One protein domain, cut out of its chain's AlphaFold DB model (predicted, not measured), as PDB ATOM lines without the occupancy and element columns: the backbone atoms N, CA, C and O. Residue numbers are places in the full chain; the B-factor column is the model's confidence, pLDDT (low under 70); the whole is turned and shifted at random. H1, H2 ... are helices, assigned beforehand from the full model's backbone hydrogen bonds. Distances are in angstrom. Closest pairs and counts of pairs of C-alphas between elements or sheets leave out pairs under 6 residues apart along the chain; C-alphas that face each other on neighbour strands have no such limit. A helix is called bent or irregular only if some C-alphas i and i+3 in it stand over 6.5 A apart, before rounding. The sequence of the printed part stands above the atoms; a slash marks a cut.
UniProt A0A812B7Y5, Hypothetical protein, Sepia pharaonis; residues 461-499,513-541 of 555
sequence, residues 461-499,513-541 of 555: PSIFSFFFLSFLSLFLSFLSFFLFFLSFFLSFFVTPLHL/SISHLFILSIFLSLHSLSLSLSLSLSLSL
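This is residues 461 to 499 and 513 to 541 of the 555 residues of the protein "Hypothetical protein" of Sepia pharaonis (UniProt A0A812B7Y5). Two long helices, H1 and then H2, run side by side in opposite directions as a thin rod, close but not clearly touching, with their closest C-alphas, those of Ser 487 and Ile 519, 7.8 A apart. H1 is the longer, and its first residues, 461 to 468, stick out past the end of H2. The printed part has 68 residues and is all helix, with no named strand; it is only just extended, close to loose, with a radius of gyration of the C-alphas of 16.5 A and spans of 58 by 19 by 8 A.

H1, residues 461 to 497, and H2, residues 514 to 541, are close but not clearly touching, with 1 pair of C-alphas within 8 A. That closest pair, Ser 487 and Ile 519, is 7.8 A apart. They run opposite ways at a shallow tilt of 5 degrees. Every O i to N i+4 pair is within hydrogen-bond range in H2, and 31 of 33 in H1.

H1 measures 53.2 A from C-alpha 461 at (151.381, 112.304, 190.248) to C-alpha 497; it is only just irregular, C-alphas 493 and 496 being 6.53 A apart. H2 measures 40.3 A and ends with C-alpha 541 at (164.979, 113.128, 196.959).

The C-alphas farthest apart, of Pro 461 and Leu 499, are 58.0 A apart. Residues 500 to 512 are not printed, and C-alphas 499 and 513 are 13.6 A apart across the cut. Mean pLDDT of the printed part is 70.1; 24 residues are under 70, among them 492 to 499 and 513 to 518.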
ATOM      1  N   PRO A 461     150.537 111.110 190.235       66.56
ATOM      2  CA  PRO A 461     151.381 112.304 190.248       66.56
ATOM      3  C   PRO A 461     152.870 111.997 190.450       66.56
ATOM      4  O   PRO A 461     153.709 112.708 189.900       66.56
ATOM      5  N   SER A 462     153.212 110.944 191.206       65.12
ATOM      6  CA  SER A 462     154.605 110.563 191.483       65.12
ATOM      7  C   SER A 462     155.284 109.896 190.286       65.12
ATOM      8  O   SER A 462     156.446 110.175 189.996       65.12
ATOM      9  N   ILE A 463     154.555 109.067 189.536       65.50
ATOM     10  CA  ILE A 463     155.067 108.477 188.294       65.50
ATOM     11  C   ILE A 463     155.242 109.568 187.229       65.50
ATOM     12  O   ILE A 463     156.282 109.629 186.571       65.50
ATOM     13  N   PHE A 464     154.271 110.477 187.093       68.31
ATOM     14  CA  PHE A 464     154.366 111.589 186.145       68.31
ATOM     15  C   PHE A 464     155.521 112.545 186.479       68.31
ATOM     16  O   PHE A 464     156.278 112.925 185.584       68.31
ATOM     17  N   SER A 465     155.709 112.897 187.757       69.75
ATOM     18  CA  SER A 465     156.820 113.756 188.179       69.75
ATOM     19  C   SER A 465     158.182 113.093 187.957       69.75
ATOM     20  O   SER A 465     159.109 113.765 187.505       69.75
ATOM     21  N   PHE A 466     158.295 111.779 188.174       71.56
ATOM     22  CA  PHE A 466     159.514 111.022 187.886       71.56
ATOM     23  C   PHE A 466     159.863 111.029 186.389       71.56
ATOM     24  O   PHE A 466     160.990 111.371 186.021       71.56
ATOM     25  N   PHE A 467     158.898 110.727 185.512       64.00
ATOM     26  CA  PHE A 467     159.121 110.777 184.062       64.00
ATOM     27  C   PHE A 467     159.478 112.188 183.582       64.00
ATOM     28  O   PHE A 467     160.385 112.347 182.764       64.00
ATOM     29  N   PHE A 468     158.821 113.217 184.123       74.81
ATOM     30  CA  PHE A 468     159.116 114.605 183.784       74.81
ATOM     31  C   PHE A 468     160.518 115.036 184.240       74.81
ATOM     32  O   PHE A 468     161.251 115.640 183.459       74.81
ATOM     33  N   LEU A 469     160.932 114.686 185.462       77.38
ATOM     34  CA  LEU A 469     162.275 114.983 185.975       77.38
ATOM     35  C   LEU A 469     163.365 114.255 185.179       77.38
ATOM     36  O   LEU A 469     164.394 114.855 184.861       77.38
ATOM     37  N   SER A 470     163.123 112.999 184.794       70.25
ATOM     38  CA  SER A 470     164.033 112.253 183.920       70.25
ATOM     39  C   SER A 470     164.145 112.901 182.537       70.25
ATOM     40  O   SER A 470     165.246 113.010 181.997       70.25
ATOM     41  N   PHE A 471     163.029 113.361 181.968       74.81
ATOM     42  CA  PHE A 471     163.023 114.057 180.681       74.81
ATOM     43  C   PHE A 471     163.738 115.413 180.762       74.81
ATOM     44  O   PHE A 471     164.558 115.728 179.900       74.81
ATOM     45  N   LEU A 472     163.491 116.191 181.818       81.56
ATOM     46  CA  LEU A 472     164.141 117.480 182.053       81.56
ATOM     47  C   LEU A 472     165.657 117.320 182.240       81.56
ATOM     48  O   LEU A 472     166.428 118.099 181.684       81.56
ATOM     49  N   SER A 473     166.091 116.292 182.974       78.25
ATOM     50  CA  SER A 473     167.510 115.955 183.136       78.25
ATOM     51  C   SER A 473     168.169 115.626 181.792       78.25
ATOM     52  O   SER A 473     169.217 116.189 181.461       78.25
ATOM     53  N   LEU A 474     167.518 114.792 180.974       75.06
ATOM     54  CA  LEU A 474     168.002 114.450 179.637       75.06
ATOM     55  C   LEU A 474     168.080 115.693 178.739       75.06
ATOM     56  O   LEU A 474     169.106 115.921 178.098       75.06
ATOM     57  N   PHE A 475     167.055 116.546 178.756       79.56
ATOM     58  CA  PHE A 475     167.039 117.801 178.007       79.56
ATOM     59  C   PHE A 475     168.172 118.752 178.426       79.56
ATOM     60  O   PHE A 475     168.871 119.291 177.568       79.56
ATOM     61  N   LEU A 476     168.408 118.927 179.731       80.12
ATOM     62  CA  LEU A 476     169.489 119.775 180.245       80.12
ATOM     63  C   LEU A 476     170.877 119.224 179.892       80.12
ATOM     64  O   LEU A 476     171.767 119.999 179.538       80.12
ATOM     65  N   SER A 477     171.058 117.900 179.930       74.50
ATOM     66  CA  SER A 477     172.309 117.261 179.500       74.50
ATOM     67  C   SER A 477     172.586 117.507 178.013       74.50
ATOM     68  O   SER A 477     173.705 117.855 177.628       74.50
ATOM     69  N   PHE A 478     171.543 117.436 177.183       71.81
ATOM     70  CA  PHE A 478     171.640 117.708 175.757       71.81
ATOM     71  C   PHE A 478     171.917 119.190 175.474       71.81
ATOM     72  O   PHE A 478     172.774 119.511 174.652       71.81
ATOM     73  N   LEU A 479     171.251 120.103 176.188       80.81
ATOM     74  CA  LEU A 479     171.494 121.542 176.079       80.81
ATOM     75  C   LEU A 479     172.937 121.896 176.469       80.81
ATOM     76  O   LEU A 479     173.582 122.684 175.779       80.81
ATOM     77  N   SER A 480     173.464 121.285 177.533       78.81
ATOM     78  CA  SER A 480     174.864 121.442 177.945       78.81
ATOM     79  C   SER A 480     175.830 120.966 176.855       78.81
ATOM     80  O   SER A 480     176.754 121.698 176.492       78.81
ATOM     81  N   PHE A 481     175.576 119.793 176.268       77.31
ATOM     82  CA  PHE A 481     176.372 119.265 175.158       77.31
ATOM     83  C   PHE A 481     176.325 120.175 173.920       77.31
ATOM     84  O   PHE A 481     177.357 120.465 173.314       77.31
ATOM     85  N   PHE A 482     175.144 120.688 173.572       78.19
ATOM     86  CA  PHE A 482     174.976 121.626 172.465       78.19
ATOM     87  C   PHE A 482     175.736 122.939 172.703       78.19
ATOM     88  O   PHE A 482     176.438 123.414 171.809       78.19
ATOM     89  N   LEU A 483     175.652 123.507 173.909       80.88
ATOM     90  CA  LEU A 483     176.386 124.721 174.280       80.88
ATOM     91  C   LEU A 483     177.903 124.506 174.264       80.88
ATOM     92  O   LEU A 483     178.636 125.389 173.816       80.88
ATOM     93  N   PHE A 484     178.376 123.331 174.687       81.31
ATOM     94  CA  PHE A 484     179.782 122.948 174.565       81.31
ATOM     95  C   PHE A 484     180.226 122.914 173.097       81.31
ATOM     96  O   PHE A 484     181.242 123.516 172.747       81.31
ATOM     97  N   PHE A 485     179.440 122.282 172.222       74.88
ATOM     98  CA  PHE A 485     179.754 122.215 170.795       74.88
ATOM     99  C   PHE A 485     179.738 123.602 170.141       74.88
ATOM    100  O   PHE A 485     180.640 123.936 169.374       74.88
ATOM    101  N   LEU A 486     178.761 124.443 170.489       78.50
ATOM    102  CA  LEU A 486     178.677 125.824 170.018       78.50
ATOM    103  C   LEU A 486     179.883 126.652 170.484       78.50
ATOM    104  O   LEU A 486     180.443 127.409 169.695       78.50
ATOM    105  N   SER A 487     180.310 126.488 171.739       74.88
ATOM    106  CA  SER A 487     181.498 127.150 172.291       74.88
ATOM    107  C   SER A 487     182.778 126.711 171.575       74.88
ATOM    108  O   SER A 487     183.557 127.559 171.134       74.88
ATOM    109  N   PHE A 488     182.958 125.402 171.376       75.62
ATOM    110  CA  PHE A 488     184.069 124.840 170.608       75.62
ATOM    111  C   PHE A 488     184.100 125.403 169.183       75.62
ATOM    112  O   PHE A 488     185.130 125.901 168.726       75.62
ATOM    113  N   PHE A 489     182.953 125.422 168.508       69.56
ATOM    114  CA  PHE A 489     182.837 125.952 167.156       69.56
ATOM    115  C   PHE A 489     183.141 127.458 167.098       69.56
ATOM    116  O   PHE A 489     183.921 127.900 166.257       69.56
ATOM    117  N   LEU A 490     182.611 128.254 168.031       76.12
ATOM    118  CA  LEU A 490     182.916 129.685 168.129       76.12
ATOM    119  C   LEU A 490     184.411 129.929 168.370       76.12
ATOM    120  O   LEU A 490     184.992 130.798 167.723       76.12
ATOM    121  N   SER A 491     185.063 129.134 169.222       70.94
ATOM    122  CA  SER A 491     186.513 129.242 169.446       70.94
ATOM    123  C   SER A 491     187.336 128.950 168.185       70.94
ATOM    124  O   SER A 491     188.338 129.622 167.931       70.94
ATOM    125  N   PHE A 492     186.877 128.030 167.332       69.88
ATOM    126  CA  PHE A 492     187.537 127.710 166.066       69.88
ATOM    127  C   PHE A 492     187.403 128.836 165.026       69.88
ATOM    128  O   PHE A 492     188.315 129.071 164.239       69.88
ATOM    129  N   PHE A 493     186.291 129.577 165.037       63.06
ATOM    130  CA  PHE A 493     186.060 130.686 164.099       63.06
ATOM    131  C   PHE A 493     186.564 132.047 164.591       63.06
ATOM    132  O   PHE A 493     186.818 132.931 163.773       63.06
ATOM    133  N   VAL A 494     186.738 132.228 165.903       65.12
ATOM    134  CA  VAL A 494     187.282 133.464 166.492       65.12
ATOM    135  C   VAL A 494     188.819 133.464 166.498       65.12
ATOM    136  O   VAL A 494     189.431 134.528 166.435       65.12
ATOM    137  N   THR A 495     189.470 132.297 166.482       53.34
ATOM    138  CA  THR A 495     190.942 132.179 166.486       53.34
ATOM    139  C   THR A 495     191.682 132.771 165.270       53.34
ATOM    140  O   THR A 495     192.770 133.306 165.491       53.34
ATOM    141  N   PRO A 496     191.156 132.806 164.026       46.84
ATOM    142  CA  PRO A 496     191.829 133.509 162.929       46.84
ATOM    143  C   PRO A 496     191.576 135.029 162.906       46.84
ATOM    144  O   PRO A 496     192.131 135.720 162.055       46.84
ATOM    145  N   LEU A 497     190.773 135.579 163.826       45.78
ATOM    146  CA  LEU A 497     190.445 137.012 163.902       45.78
ATOM    147  C   LEU A 497     191.347 137.791 164.877       45.78
ATOM    148  O   LEU A 497     191.010 138.899 165.296       45.78
ATOM    149  N   HIS A 498     192.527 137.254 165.208       46.31
ATOM    150  CA  HIS A 498     193.593 138.053 165.805       46.31
ATOM    151  C   HIS A 498     194.223 138.952 164.740       46.31
ATOM    152  O   HIS A 498     195.148 138.594 164.013       46.31
ATOM    153  N   LEU A 499     193.655 140.150 164.669       39.22
ATOM    154  CA  LEU A 499     194.146 141.321 163.968       39.22
ATOM    155  C   LEU A 499     195.631 141.540 164.308       39.22
ATOM    156  O   LEU A 499     195.993 141.786 165.460       39.22
ATOM    157  N   SER A 513     195.965 134.254 176.566       51.34
ATOM    158  CA  SER A 513     194.783 134.575 175.767       51.34
ATOM    159  C   SER A 513     193.548 134.683 176.669       51.34
ATOM    160  O   SER A 513     193.108 133.693 177.260       51.34
ATOM    161  N   ILE A 514     192.959 135.876 176.728       55.88
ATOM    162  CA  ILE A 514     191.718 136.194 177.458       55.88
ATOM    163  C   ILE A 514     190.559 135.256 177.060       55.88
ATOM    164  O   ILE A 514     189.700 134.946 177.883       55.88
ATOM    165  N   SER A 515     190.570 134.720 175.835       54.00
ATOM    166  CA  SER A 515     189.599 133.729 175.354       54.00
ATOM    167  C   SER A 515     189.607 132.426 176.160       54.00
ATOM    168  O   SER A 515     188.540 131.899 176.464       54.00
ATOM    169  N   HIS A 516     190.775 131.927 176.580       60.22
ATOM    170  CA  HIS A 516     190.859 130.714 177.401       60.22
ATOM    171  C   HIS A 516     190.334 130.936 178.824       60.22
ATOM    172  O   HIS A 516     189.676 130.050 179.361       60.22
ATOM    173  N   LEU A 517     190.537 132.121 179.410       64.19
ATOM    174  CA  LEU A 517     189.976 132.466 180.723       64.19
ATOM    175  C   LEU A 517     188.453 132.652 180.671       64.19
ATOM    176  O   LEU A 517     187.760 132.263 181.608       64.19
ATOM    177  N   PHE A 518     187.923 133.185 179.567       66.50
ATOM    178  CA  PHE A 518     186.480 133.316 179.357       66.50
ATOM    179  C   PHE A 518     185.796 131.960 179.114       66.50
ATOM    180  O   PHE A 518     184.722 131.693 179.645       66.50
ATOM    181  N   ILE A 519     186.437 131.054 178.370       70.31
ATOM    182  CA  ILE A 519     185.940 129.678 178.198       70.31
ATOM    183  C   ILE A 519     185.999 128.919 179.532       70.31
ATOM    184  O   ILE A 519     185.042 128.230 179.885       70.31
ATOM    185  N   LEU A 520     187.076 129.087 180.307       72.81
ATOM    186  CA  LEU A 520     187.206 128.490 181.636       72.81
ATOM    187  C   LEU A 520     186.138 129.025 182.606       72.81
ATOM    188  O   LEU A 520     185.576 128.244 183.368       72.81
ATOM    189  N   SER A 521     185.807 130.320 182.568       68.94
ATOM    190  CA  SER A 521     184.776 130.894 183.444       68.94
ATOM    191  C   SER A 521     183.360 130.432 183.073       68.94
ATOM    192  O   SER A 521     182.557 130.131 183.962       68.94
ATOM    193  N   ILE A 522     183.055 130.284 181.779       73.88
ATOM    194  CA  ILE A 522     181.797 129.675 181.317       73.88
ATOM    195  C   ILE A 522     181.728 128.202 181.733       73.88
ATOM    196  O   ILE A 522     180.704 127.745 182.234       73.88
ATOM    197  N   PHE A 523     182.823 127.456 181.592       75.69
ATOM    198  CA  PHE A 523     182.866 126.055 182.000       75.69
ATOM    199  C   PHE A 523     182.676 125.888 183.515       75.69
ATOM    200  O   PHE A 523     181.865 125.073 183.948       75.69
ATOM    201  N   LEU A 524     183.352 126.705 184.327       74.75
ATOM    202  CA  LEU A 524     183.221 126.680 185.787       74.75
ATOM    203  C   LEU A 524     181.821 127.099 186.259       74.75
ATOM    204  O   LEU A 524     181.312 126.520 187.217       74.75
ATOM    205  N   SER A 525     181.176 128.056 185.583       74.50
ATOM    206  CA  SER A 525     179.805 128.482 185.911       74.50
ATOM    207  C   SER A 525     178.741 127.463 185.494       74.50
ATOM    208  O   SER A 525     177.787 127.233 186.235       74.50
ATOM    209  N   LEU A 526     178.912 126.786 184.358       72.75
ATOM    210  CA  LEU A 526     178.028 125.685 183.965       72.75
ATOM    211  C   LEU A 526     178.227 124.457 184.857       72.75
ATOM    212  O   LEU A 526     177.252 123.805 185.239       72.75
ATOM    213  N   HIS A 527     179.469 124.162 185.244       80.06
ATOM    214  CA  HIS A 527     179.754 123.061 186.156       80.06
ATOM    215  C   HIS A 527     179.183 123.328 187.554       80.06
ATOM    216  O   HIS A 527     178.534 122.445 188.119       80.06
ATOM    217  N   SER A 528     179.313 124.550 188.081       74.31
ATOM    218  CA  SER A 528     178.714 124.924 189.369       74.31
ATOM    219  C   SER A 528     177.181 124.900 189.340       74.31
ATOM    220  O   SER A 528     176.569 124.452 190.312       74.31
ATOM    221  N   LEU A 529     176.553 125.282 188.220       76.25
ATOM    222  CA  LEU A 529     175.105 125.148 188.015       76.25
ATOM    223  C   LEU A 529     174.666 123.673 187.969       76.25
ATOM    224  O   LEU A 529     173.655 123.302 188.561       76.25
ATOM    225  N   SER A 530     175.432 122.810 187.295       75.88
ATOM    226  CA  SER A 530     175.139 121.370 187.249       75.88
ATOM    227  C   SER A 530     175.264 120.715 188.630       75.88
ATOM    228  O   SER A 530     174.404 119.924 189.023       75.88
ATOM    229  N   LEU A 531     176.277 121.110 189.410       74.88
ATOM    230  CA  LEU A 531     176.485 120.651 190.779       74.88
ATOM    231  C   LEU A 531     175.362 121.127 191.703       74.88
ATOM    232  O   LEU A 531     174.818 120.311 192.444       74.88
ATOM    233  N   SER A 532     174.948 122.393 191.625       76.19
ATOM    234  CA  SER A 532     173.857 122.921 192.458       76.19
ATOM    235  C   SER A 532     172.499 122.290 192.127       76.19
ATOM    236  O   SER A 532     171.724 121.982 193.036       76.19
ATOM    237  N   LEU A 533     172.226 122.000 190.851       70.62
ATOM    238  CA  LEU A 533     171.038 121.247 190.434       70.62
ATOM    239  C   LEU A 533     171.085 119.787 190.904       70.62
ATOM    240  O   LEU A 533     170.089 119.276 191.409       70.62
ATOM    241  N   SER A 534     172.238 119.123 190.822       73.25
ATOM    242  CA  SER A 534     172.385 117.747 191.324       73.25
ATOM    243  C   SER A 534     172.264 117.657 192.853       73.25
ATOM    244  O   SER A 534     171.641 116.733 193.378       73.25
ATOM    245  N   LEU A 535     172.790 118.648 193.581       73.88
ATOM    246  CA  LEU A 535     172.684 118.744 195.038       73.88
ATOM    247  C   LEU A 535     171.256 119.073 195.477       73.88
ATOM    248  O   LEU A 535     170.758 118.464 196.414       73.88
ATOM    249  N   SER A 536     170.558 119.974 194.786       75.56
ATOM    250  CA  SER A 536     169.150 120.268 195.095       75.56
ATOM    251  C   SER A 536     168.219 119.094 194.764       75.56
ATOM    252  O   SER A 536     167.296 118.808 195.531       75.56
ATOM    253  N   LEU A 537     168.482 118.351 193.684       69.25
ATOM    254  CA  LEU A 537     167.740 117.130 193.348       69.25
ATOM    255  C   LEU A 537     168.012 115.988 194.337       69.25
ATOM    256  O   LEU A 537     167.075 115.333 194.784       69.25
ATOM    257  N   SER A 538     169.264 115.771 194.736       72.56
ATOM    258  CA  SER A 538     169.591 114.763 195.756       72.56
ATOM    259  C   SER A 538     169.056 115.139 197.139       72.56
ATOM    260  O   SER A 538     168.513 114.275 197.825       72.56
ATOM    261  N   LEU A 539     169.100 116.419 197.525       70.88
ATOM    262  CA  LEU A 539     168.498 116.901 198.770       70.88
ATOM    263  C   LEU A 539     166.973 116.751 198.759       70.88
ATOM    264  O   LEU A 539     166.421 116.238 199.727       70.88
ATOM    265  N   SER A 540     166.288 117.109 197.671       70.06
ATOM    266  CA  SER A 540     164.829 116.933 197.562       70.06
ATOM    267  C   SER A 540     164.404 115.459 197.528       70.06
ATOM    268  O   SER A 540     163.406 115.096 198.156       70.06
ATOM    269  N   LEU A 541     165.184 114.580 196.891       64.50
ATOM    270  CA  LEU A 541     164.979 113.128 196.959       64.50
ATOM    271  C   LEU A 541     165.234 112.575 198.372       64.50
ATOM    272  O   LEU A 541     164.448 111.775 198.868       64.50
TER     273      LEU A 541